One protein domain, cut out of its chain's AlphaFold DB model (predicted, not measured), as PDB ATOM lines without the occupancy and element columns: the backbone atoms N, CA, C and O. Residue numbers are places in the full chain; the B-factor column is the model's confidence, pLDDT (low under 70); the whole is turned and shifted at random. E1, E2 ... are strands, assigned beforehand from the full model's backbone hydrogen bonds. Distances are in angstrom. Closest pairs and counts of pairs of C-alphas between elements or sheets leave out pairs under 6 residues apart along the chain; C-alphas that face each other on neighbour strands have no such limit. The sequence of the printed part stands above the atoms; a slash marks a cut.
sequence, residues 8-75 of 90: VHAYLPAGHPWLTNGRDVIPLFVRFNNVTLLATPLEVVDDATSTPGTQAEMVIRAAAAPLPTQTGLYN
ATOM      1  N   VAL A   8     224.101 202.466 141.893       91.81
ATOM      2  CA  VAL A   8     223.381 202.411 140.613       91.81
ATOM      3  C   VAL A   8     223.478 201.005 140.064       91.81
ATOM      4  O   VAL A   8     224.575 200.467 139.894       91.81
ATOM      5  N   HIS A   9     222.324 200.432 139.740       94.88
ATOM      6  CA  HIS A   9     222.242 199.185 139.002       94.88
ATOM      7  C   HIS A   9     221.929 199.457 137.533       94.88
ATOM      8  O   HIS A   9     221.232 200.418 137.207       94.88
ATOM      9  N   ALA A  10     222.428 198.607 136.637       96.69
ATOM     10  CA  ALA A  10     222.096 198.674 135.219       96.69
ATOM     11  C   ALA A  10     221.883 197.290 134.603       96.69
ATOM     12  O   ALA A  10     222.470 196.301 135.045       96.69
ATOM     13  N   TYR A  11     221.038 197.228 133.574       97.94
ATOM     14  CA  TYR A  11     220.745 196.004 132.825       97.94
ATOM     15  C   TYR A  11     220.157 196.290 131.441       97.94
ATOM     16  O   TYR A  11     219.797 197.419 131.100       97.94
ATOM     17  N   LEU A  12     220.069 195.231 130.639       97.75
ATOM     18  CA  LEU A  12     219.490 195.215 129.302       97.75
ATOM     19  C   LEU A  12     218.172 194.427 129.343       97.75
ATOM     20  O   LEU A  12     218.217 193.201 129.383       97.75
ATOM     21  N   PRO A  13     216.990 195.063 129.308       95.88
ATOM     22  CA  PRO A  13     215.712 194.355 129.452       95.88
ATOM     23  C   PRO A  13     215.476 193.300 128.360       95.88
ATOM     24  O   PRO A  13     214.903 192.250 128.629       95.88
ATOM     25  N   ALA A  14     215.959 193.549 127.138       91.38
ATOM     26  CA  ALA A  14     215.890 192.593 126.030       91.38
ATOM     27  C   ALA A  14     216.963 191.482 126.109       91.38
ATOM     28  O   ALA A  14     217.021 190.609 125.246       91.38
ATOM     29  N   GLY A  15     217.823 191.509 127.128       90.81
ATOM     30  CA  GLY A  15     218.948 190.598 127.279       90.81
ATOM     31  C   GLY A  15     220.106 190.940 126.346       90.81
ATOM     32  O   GLY A  15     220.608 192.062 126.349       90.81
ATOM     33  N   HIS A  16     220.586 189.948 125.596       88.69
ATOM     34  CA  HIS A  16     221.782 190.090 124.769       88.69
ATOM     35  C   HIS A  16     221.455 190.857 123.476       88.69
ATOM     36  O   HIS A  16     220.648 190.363 122.695       88.69
ATOM     37  N   PRO A  17     222.061 192.024 123.203       95.12
ATOM     38  CA  PRO A  17     221.775 192.784 121.996       95.12
ATOM     39  C   PRO A  17     222.569 192.245 120.800       95.12
ATOM     40  O   PRO A  17     223.647 191.667 120.948       95.12
ATOM     41  N   TRP A  18     222.063 192.469 119.591       96.44
ATOM     42  CA  TRP A  18     222.739 192.106 118.347       96.44
ATOM     43  C   TRP A  18     222.492 193.149 117.262       96.44
ATOM     44  O   TRP A  18     221.427 193.757 117.189       96.44
ATOM     45  N   LEU A  19     223.475 193.310 116.383       97.25
ATOM     46  CA  LEU A  19     223.301 193.948 115.083       97.25
ATOM     47  C   LEU A  19     222.576 192.972 114.149       97.25
ATOM     48  O   LEU A  19     222.937 191.796 114.104       97.25
ATOM     49  N   THR A  20     221.592 193.443 113.381       97.00
ATOM     50  CA  THR A  20     220.863 192.637 112.387       97.00
ATOM     51  C   THR A  20     220.692 193.375 111.061       97.00
ATOM     52  O   THR A  20     220.487 194.590 111.035       97.00
ATOM     53  N   ASN A  21     220.770 192.635 109.956       97.25
ATOM     54  CA  ASN A  21     220.389 193.084 108.610       97.25
ATOM     55  C   ASN A  21     219.068 192.432 108.135       97.25
ATOM     56  O   ASN A  21     218.724 192.511 106.958       97.25
ATOM     57  N   GLY A  22     218.354 191.739 109.035       96.44
ATOM     58  CA  GLY A  22     217.142 190.964 108.744       96.44
ATOM     59  C   GLY A  22     217.385 189.504 108.335       96.44
ATOM     60  O   GLY A  22     216.431 188.731 108.283       96.44
ATOM     61  N   ARG A  23     218.636 189.105 108.078       96.50
ATOM     62  CA  ARG A  23     219.025 187.737 107.694       96.50
ATOM     63  C   ARG A  23     220.039 187.129 108.659       96.50
ATOM     64  O   ARG A  23     219.861 186.004 109.109       96.50
ATOM     65  N   ASP A  24     221.091 187.879 108.948       97.06
ATOM     66  CA  ASP A  24     222.218 187.488 109.780       97.06
ATOM     67  C   ASP A  24     222.261 188.365 111.041       97.06
ATOM     68  O   ASP A  24     221.764 189.496 111.051       97.06
ATOM     69  N   VAL A  25     222.892 187.856 112.102       96.31
ATOM     70  CA  VAL A  25     223.076 188.585 113.365       96.31
ATOM     71  C   VAL A  25     224.538 188.614 113.797       96.31
ATOM     72  O   VAL A  25     225.261 187.631 113.636       96.31
ATOM     73  N   ILE A  26     224.970 189.734 114.378       97.44
ATOM     74  CA  ILE A  26     226.288 189.883 115.005       97.44
ATOM     75  C   ILE A  26     226.063 190.258 116.478       97.44
ATOM     76  O   ILE A  26     225.523 191.336 116.744       97.44
ATOM     77  N   PRO A  27     226.445 189.399 117.443       96.12
ATOM     78  CA  PRO A  27     226.227 189.673 118.861       96.12
ATOM     79  C   PRO A  27     227.017 190.903 119.316       96.12
ATOM     80  O   PRO A  27     228.152 191.123 118.880       96.12
ATOM     81  N   LEU A  28     226.428 191.693 120.210       97.06
ATOM     82  CA  LEU A  28     227.044 192.879 120.791       97.06
ATOM     83  C   LEU A  28     227.420 192.641 122.252       97.06
ATOM     84  O   LEU A  28     226.639 192.152 123.061       97.06
ATOM     85  N   PHE A  29     228.624 193.071 122.602       95.88
ATOM     86  CA  PHE A  29     229.082 193.201 123.971       95.88
ATOM     87  C   PHE A  29     228.805 194.621 124.463       95.88
ATOM     88  O   PHE A  29     229.277 195.590 123.860       95.88
ATOM     89  N   VAL A  30     228.068 194.729 125.569       97.69
ATOM     90  CA  VAL A  30     227.718 196.002 126.202       97.69
ATOM     91  C   VAL A  30     228.244 196.023 127.627       97.69
ATOM     92  O   VAL A  30     227.959 195.132 128.428       97.69
ATOM     93  N   ARG A  31     229.021 197.054 127.943       97.50
ATOM     94  CA  ARG A  31     229.666 197.215 129.240       97.50
ATOM     95  C   ARG A  31     229.558 198.653 129.702       97.50
ATOM     96  O   ARG A  31     229.895 199.558 128.946       97.50
ATOM     97  N   PHE A  32     229.147 198.845 130.946       96.19
ATOM     98  CA  PHE A  32     229.104 200.152 131.581       96.19
ATOM     99  C   PHE A  32     229.965 200.129 132.836       96.19
ATOM    100  O   PHE A  32     229.873 199.194 133.624       96.19
ATOM    101  N   ASN A  33     230.831 201.127 132.998       93.75
ATOM    102  CA  ASN A  33     231.765 201.223 134.119       93.75
ATOM    103  C   ASN A  33     232.528 199.908 134.391       93.75
ATOM    104  O   ASN A  33     232.594 199.415 135.512       93.75
ATOM    105  N   ASN A  34     233.057 199.295 133.328       94.69
ATOM    106  CA  ASN A  34     233.751 198.003 133.368       94.69
ATOM    107  C   ASN A  34     232.889 196.774 133.771       94.69
ATOM    108  O   ASN A  34     233.415 195.661 133.800       94.69
ATOM    109  N   VAL A  35     231.572 196.923 133.958       96.31
ATOM    110  CA  VAL A  35     230.624 195.829 134.247       96.31
ATOM    111  C   VAL A  35     229.852 195.417 132.994       96.31
ATOM    112  O   VAL A  35     229.204 196.237 132.341       96.31
ATOM    113  N   THR A  36     229.953 194.138 132.622       96.88
ATOM    114  CA  THR A  36     229.217 193.575 131.474       96.88
ATOM    115  C   THR A  36     227.740 193.501 131.815       96.88
ATOM    116  O   THR A  36     227.381 192.832 132.780       96.88
ATOM    117  N   LEU A  37     226.893 194.158 131.028       97.44
ATOM    118  CA  LEU A  37     225.460 194.186 131.295       97.44
ATOM    119  C   LEU A  37     224.782 192.893 130.835       97.44
ATOM    120  O   LEU A  37     225.124 192.325 129.798       97.44
ATOM    121  N   LEU A  38     223.799 192.451 131.617       96.06
ATOM    122  CA  LEU A  38     222.993 191.254 131.375       96.06
ATOM    123  C   LEU A  38     221.502 191.611 131.411       96.06
ATOM    124  O   LEU A  38     221.138 192.772 131.584       96.06
ATOM    125  N   ALA A  39     220.637 190.604 131.277       96.69
ATOM    126  CA  ALA A  39     219.194 190.767 131.459       96.69
ATOM    127  C   ALA A  39     218.795 191.109 132.906       96.69
ATOM    128  O   ALA A  39     217.708 191.622 133.150       96.69
ATOM    129  N   THR A  40     219.669 190.812 133.865       96.88
ATOM    130  CA  THR A  40     219.449 191.035 135.294       96.88
ATOM    131  C   THR A  40     220.136 192.319 135.758       96.88
ATOM    132  O   THR A  40     221.263 192.560 135.317       96.88
ATOM    133  N   PRO A  41     219.529 193.096 136.677       97.12
ATOM    134  CA  PRO A  41     220.179 194.238 137.318       97.12
ATOM    135  C   PRO A  41     221.530 193.863 137.934       97.12
ATOM    136  O   PRO A  41     221.615 192.912 138.714       97.12
ATOM    137  N   LEU A  42     222.576 194.611 137.585       96.69
ATOM    138  CA  LEU A  42     223.924 194.478 138.140       96.69
ATOM    139  C   LEU A  42     224.356 195.805 138.742       96.69
ATOM    140  O   LEU A  42     224.126 196.844 138.125       96.69
ATOM    141  N   GLU A  43     225.018 195.775 139.896       94.19
ATOM    142  CA  GLU A  43     225.674 196.964 140.434       94.19
ATOM    143  C   GLU A  43     226.786 197.406 139.486       94.19
ATOM    144  O   GLU A  43     227.695 196.643 139.157       94.19
ATOM    145  N   VAL A  44     226.677 198.641 139.007       93.19
ATOM    146  CA  VAL A  44     227.645 199.240 138.084       93.19
ATOM    147  C   VAL A  44     228.348 200.450 138.673       93.19
ATOM    148  O   VAL A  44     229.341 200.920 138.125       93.19
ATOM    149  N   VAL A  45     227.834 200.965 139.782       90.88
ATOM    150  CA  VAL A  45     228.444 202.006 140.595       90.88
ATOM    151  C   VAL A  45     228.121 201.655 142.033       90.88
ATOM    152  O   VAL A  45     226.941 201.530 142.356       90.88
ATOM    153  N   ASP A  46     229.140 201.535 142.875       86.00
ATOM    154  CA  ASP A  46     228.939 201.351 144.308       86.00
ATOM    155  C   ASP A  46     228.581 202.677 145.008       86.00
ATOM    156  O   ASP A  46     228.838 203.777 144.518       86.00
ATOM    157  N   ASP A  47     227.981 202.572 146.189       77.81
ATOM    158  CA  ASP A  47     227.552 203.729 146.981       77.81
ATOM    159  C   ASP A  47     228.724 204.648 147.395       77.81
ATOM    160  O   ASP A  47     228.618 205.874 147.343       77.81
ATOM    161  N   ALA A  48     229.882 204.077 147.743       72.81
ATOM    162  CA  ALA A  48     231.042 204.837 148.221       72.81
ATOM    163  C   ALA A  48     231.686 205.708 147.125       72.81
ATOM    164  O   ALA A  48     232.256 206.763 147.413       72.81
ATOM    165  N   THR A  49     231.596 205.272 145.870       68.75
ATOM    166  CA  THR A  49     232.166 205.922 144.684       68.75
ATOM    167  C   THR A  49     231.119 206.654 143.850       68.75
ATOM    168  O   THR A  49     231.470 207.252 142.827       68.75
ATOM    169  N   SER A  50     229.854 206.687 144.295       68.31
ATOM    170  CA  SER A  50     228.774 207.474 143.691       68.31
ATOM    171  C   SER A  50     228.958 208.972 143.964       68.31
ATOM    172  O   SER A  50     228.139 209.654 144.582       68.31
ATOM    173  N   THR A  51     230.074 209.517 143.488       69.62
ATOM    174  CA  THR A  51     230.381 210.940 143.524       69.62
ATOM    175  C   THR A  51     229.658 211.629 142.362       69.62
ATOM    176  O   THR A  51     229.904 211.289 141.192       69.62
ATOM    177  N   PRO A  52     228.784 212.611 142.635       70.69
ATOM    178  CA  PRO A  52     228.072 213.332 141.588       70.69
ATOM    179  C   PRO A  52     229.056 214.016 140.634       70.69
ATOM    180  O   PRO A  52     230.049 214.599 141.058       70.69
ATOM    181  N   GLY A  53     228.782 213.951 139.332       69.56
ATOM    182  CA  GLY A  53     229.649 214.541 138.307       69.56
ATOM    183  C   GLY A  53     230.718 213.603 137.737       69.56
ATOM    184  O   GLY A  53     231.262 213.913 136.678       69.56
ATOM    185  N   THR A  54     230.948 212.424 138.327       77.06
ATOM    186  CA  THR A  54     231.890 211.436 137.771       77.06
ATOM    187  C   THR A  54     231.382 210.856 136.456       77.06
ATOM    188  O   THR A  54     230.195 210.540 136.302       77.06
ATOM    189  N   GLN A  55     232.282 210.745 135.482       83.12
ATOM    190  CA  GLN A  55     232.018 210.112 134.194       83.12
ATOM    191  C   GLN A  55     232.360 208.625 134.275       83.12
ATOM    192  O   GLN A  55     233.352 208.251 134.892       83.12
ATOM    193  N   ALA A  56     231.540 207.794 133.639       88.44
ATOM    194  CA  ALA A  56     231.773 206.364 133.516       88.44
ATOM    195  C   ALA A  56     231.712 205.976 132.038       88.44
ATOM    196  O   ALA A  56     230.934 206.549 131.270       88.44
ATOM    197  N   GLU A  57     232.550 205.022 131.644       94.69
ATOM    198  CA  GLU A  57     232.639 204.567 130.260       94.69
ATOM    199  C   GLU A  57     231.454 203.660 129.899       94.69
ATOM    200  O   GLU A  57     231.092 202.760 130.658       94.69
ATOM    201  N   MET A  58     230.901 203.870 128.703       96.44
ATOM    202  CA  MET A  58     229.982 202.951 128.039       96.44
ATOM    203  C   MET A  58     230.682 202.370 126.809       96.44
ATOM    204  O   MET A  58     231.030 203.104 125.886       96.44
ATOM    205  N   VAL A  59     230.863 201.051 126.779       97.56
ATOM    206  CA  VAL A  59     231.449 200.326 125.647       97.56
ATOM    207  C   VAL A  59     230.377 199.470 124.997       97.56
ATOM    208  O   VAL A  59     229.829 198.570 125.631       97.56
ATOM    209  N   ILE A  60     230.131 199.715 123.713       97.00
ATOM    210  CA  ILE A  60     229.289 198.886 122.849       97.00
ATOM    211  C   ILE A  60     230.155 198.455 121.671       97.00
ATOM    212  O   ILE A  60     230.674 199.296 120.940       97.00
ATOM    213  N   ARG A  61     230.351 197.149 121.499       96.38
ATOM    214  CA  ARG A  61     231.170 196.601 120.409       96.38
ATOM    215  C   ARG A  61     230.651 195.252 119.949       96.38
ATOM    216  O   ARG A  61     229.980 194.566 120.713       96.38
ATOM    217  N   ALA A  62     231.022 194.829 118.745       96.06
ATOM    218  CA  ALA A  62     230.809 193.446 118.332       96.06
ATOM    219  C   ALA A  62     231.515 192.487 119.309       96.06
ATOM    220  O   ALA A  62     232.668 192.708 119.687       96.06
ATOM    221  N   ALA A  63     230.811 191.441 119.745       94.38
ATOM    222  CA  ALA A  63     231.350 190.442 120.665       94.38
ATOM    223  C   ALA A  63     232.348 189.499 119.970       94.38
ATOM    224  O   ALA A  63     233.203 188.908 120.626       94.38
ATOM    225  N   ALA A  64     232.259 189.390 118.643       91.88
ATOM    226  CA  ALA A  64     233.176 188.645 117.796       91.88
ATOM    227  C   ALA A  64     233.374 189.369 116.457       91.88
ATOM    228  O   ALA A  64     232.553 190.196 116.057       91.88
ATOM    229  N   ALA A  65     234.461 189.038 115.760       93.06
ATOM    230  CA  ALA A  65     234.664 189.491 114.390       93.06
ATOM    231  C   ALA A  65     233.555 188.918 113.483       93.06
ATOM    232  O   ALA A  65     233.300 187.712 113.552       93.06
ATOM    233  N   PRO A  66     232.908 189.740 112.636       94.62
ATOM    234  CA  PRO A  66     231.945 189.239 111.664       94.62
ATOM    235  C   PRO A  66     232.592 188.247 110.694       94.62
ATOM    236  O   PRO A  66     233.755 188.398 110.305       94.62
ATOM    237  N   LEU A  67     231.831 187.240 110.276       96.38
ATOM    238  CA  LEU A  67     232.257 186.295 109.250       96.38
ATOM    239  C   LEU A  67     232.311 186.981 107.874       96.38
ATOM    240  O   LEU A  67     231.517 187.885 107.613       96.38
ATOM    241  N   PRO A  68     233.148 186.503 106.932       96.94
ATOM    242  CA  PRO A  68     233.210 187.062 105.576       96.94
ATOM    243  C   PRO A  68     231.871 187.055 104.819       96.94
ATOM    244  O   PRO A  68     231.679 187.830 103.887       96.94
ATOM    245  N   THR A  69     230.943 186.176 105.204       96.44
ATOM    246  CA  THR A  69     229.602 186.063 104.614       96.44
ATOM    247  C   THR A  69     228.587 187.042 105.206       96.44
ATOM    248  O   THR A  69     227.521 187.221 104.621       96.44
ATOM    249  N   GLN A  70     228.901 187.683 106.335       97.00
ATOM    250  CA  GLN A  70     228.034 188.645 107.013       97.00
ATOM    251  C   GLN A  70     228.223 190.039 106.409       97.00
ATOM    252  O   GLN A  70     228.847 190.923 106.993       97.00
ATOM    253  N   THR A  71     227.687 190.231 105.205       95.88
ATOM    254  CA  THR A  71     227.821 191.474 104.434       95.88
ATOM    255  C   THR A  71     226.562 192.344 104.510       95.88
ATOM    256  O   THR A  71     225.482 191.885 104.894       95.88
ATOM    257  N   GLY A  72     226.703 193.623 104.154       96.38
ATOM    258  CA  GLY A  72     225.606 194.596 104.129       96.38
ATOM    259  C   GLY A  72     225.550 195.514 105.353       96.38
ATOM    260  O   GLY A  72     226.490 195.580 106.143       96.38
ATOM    261  N   LEU A  73     224.448 196.258 105.472       97.69
ATOM    262  CA  LEU A  73     224.205 197.193 106.573       97.69
ATOM    263  C   LEU A  73     223.462 196.492 107.705       97.69
ATOM    264  O   LEU A  73     222.426 195.871 107.474       97.69
ATOM    265  N   TYR A  74     223.974 196.639 108.923       97.94
ATOM    266  CA  TYR A  74     223.353 196.105 110.127       97.94
ATOM    267  C   TYR A  74     222.982 197.244 111.067       97.94
ATOM    268  O   TYR A  74     223.744 198.198 111.215       97.94
ATOM    269  N   ASN A  75     221.842 197.111 111.737       97.50
ATOM    270  CA  ASN A  75     221.353 198.073 112.717       97.50
ATOM    271  C   ASN A  75     220.989 197.358 114.022       97.50
ATOM    272  O   ASN A  75     220.765 196.145 114.030       97.50
TER     273      ASN A  75
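Overview. This is residues 8 to 75 of the 90 residues of an uncharacterized protein of Pseudomonas sp. NFACC24-1 (UniProt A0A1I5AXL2). With little regular structure, this is a loose rod: E3 runs along it between E2 and E5 in an antiparallel sheet, and the small antiparallel pair E1 and E4 lies towards one end. Residues 46 to 57 and 63 to 75 are long loops towards opposite ends. The printed part has 68 residues, under half in the named strands E1 to E5, with no named helix: all strand. The radius of gyration of the C-alphas is 15.0 A; the spans are 47 by 21 by 16 A.

Arrangement. Start at E1, residues 8 to 11, antiparallel to E4, residues 42 to 45; N 10 and O 42 are 2.9 A apart. E2, residues 18 to 20, forms a hairpin with E3, residues 25 to 32; N 19 and O 26 are 2.9 A apart. E3 is also antiparallel to E5, residues 58 to 62; N 29 and O 61 are 2.8 A apart.

Along the chain. Find C-alpha 8 at (223.381, 202.411, 140.613), where E1 begins. E3 runs 22.4 A, E5 13.6 A, to C-alpha 62 at (230.809, 193.446, 118.332).

Size, cuts and confidence. The C-alphas farthest apart, Ala 48 and Thr 69, are 47.5 A apart. The printed part has no cut; the link E4 to E5 is long. Look for pLDDT under 70 at residues 49 to 51 and 53.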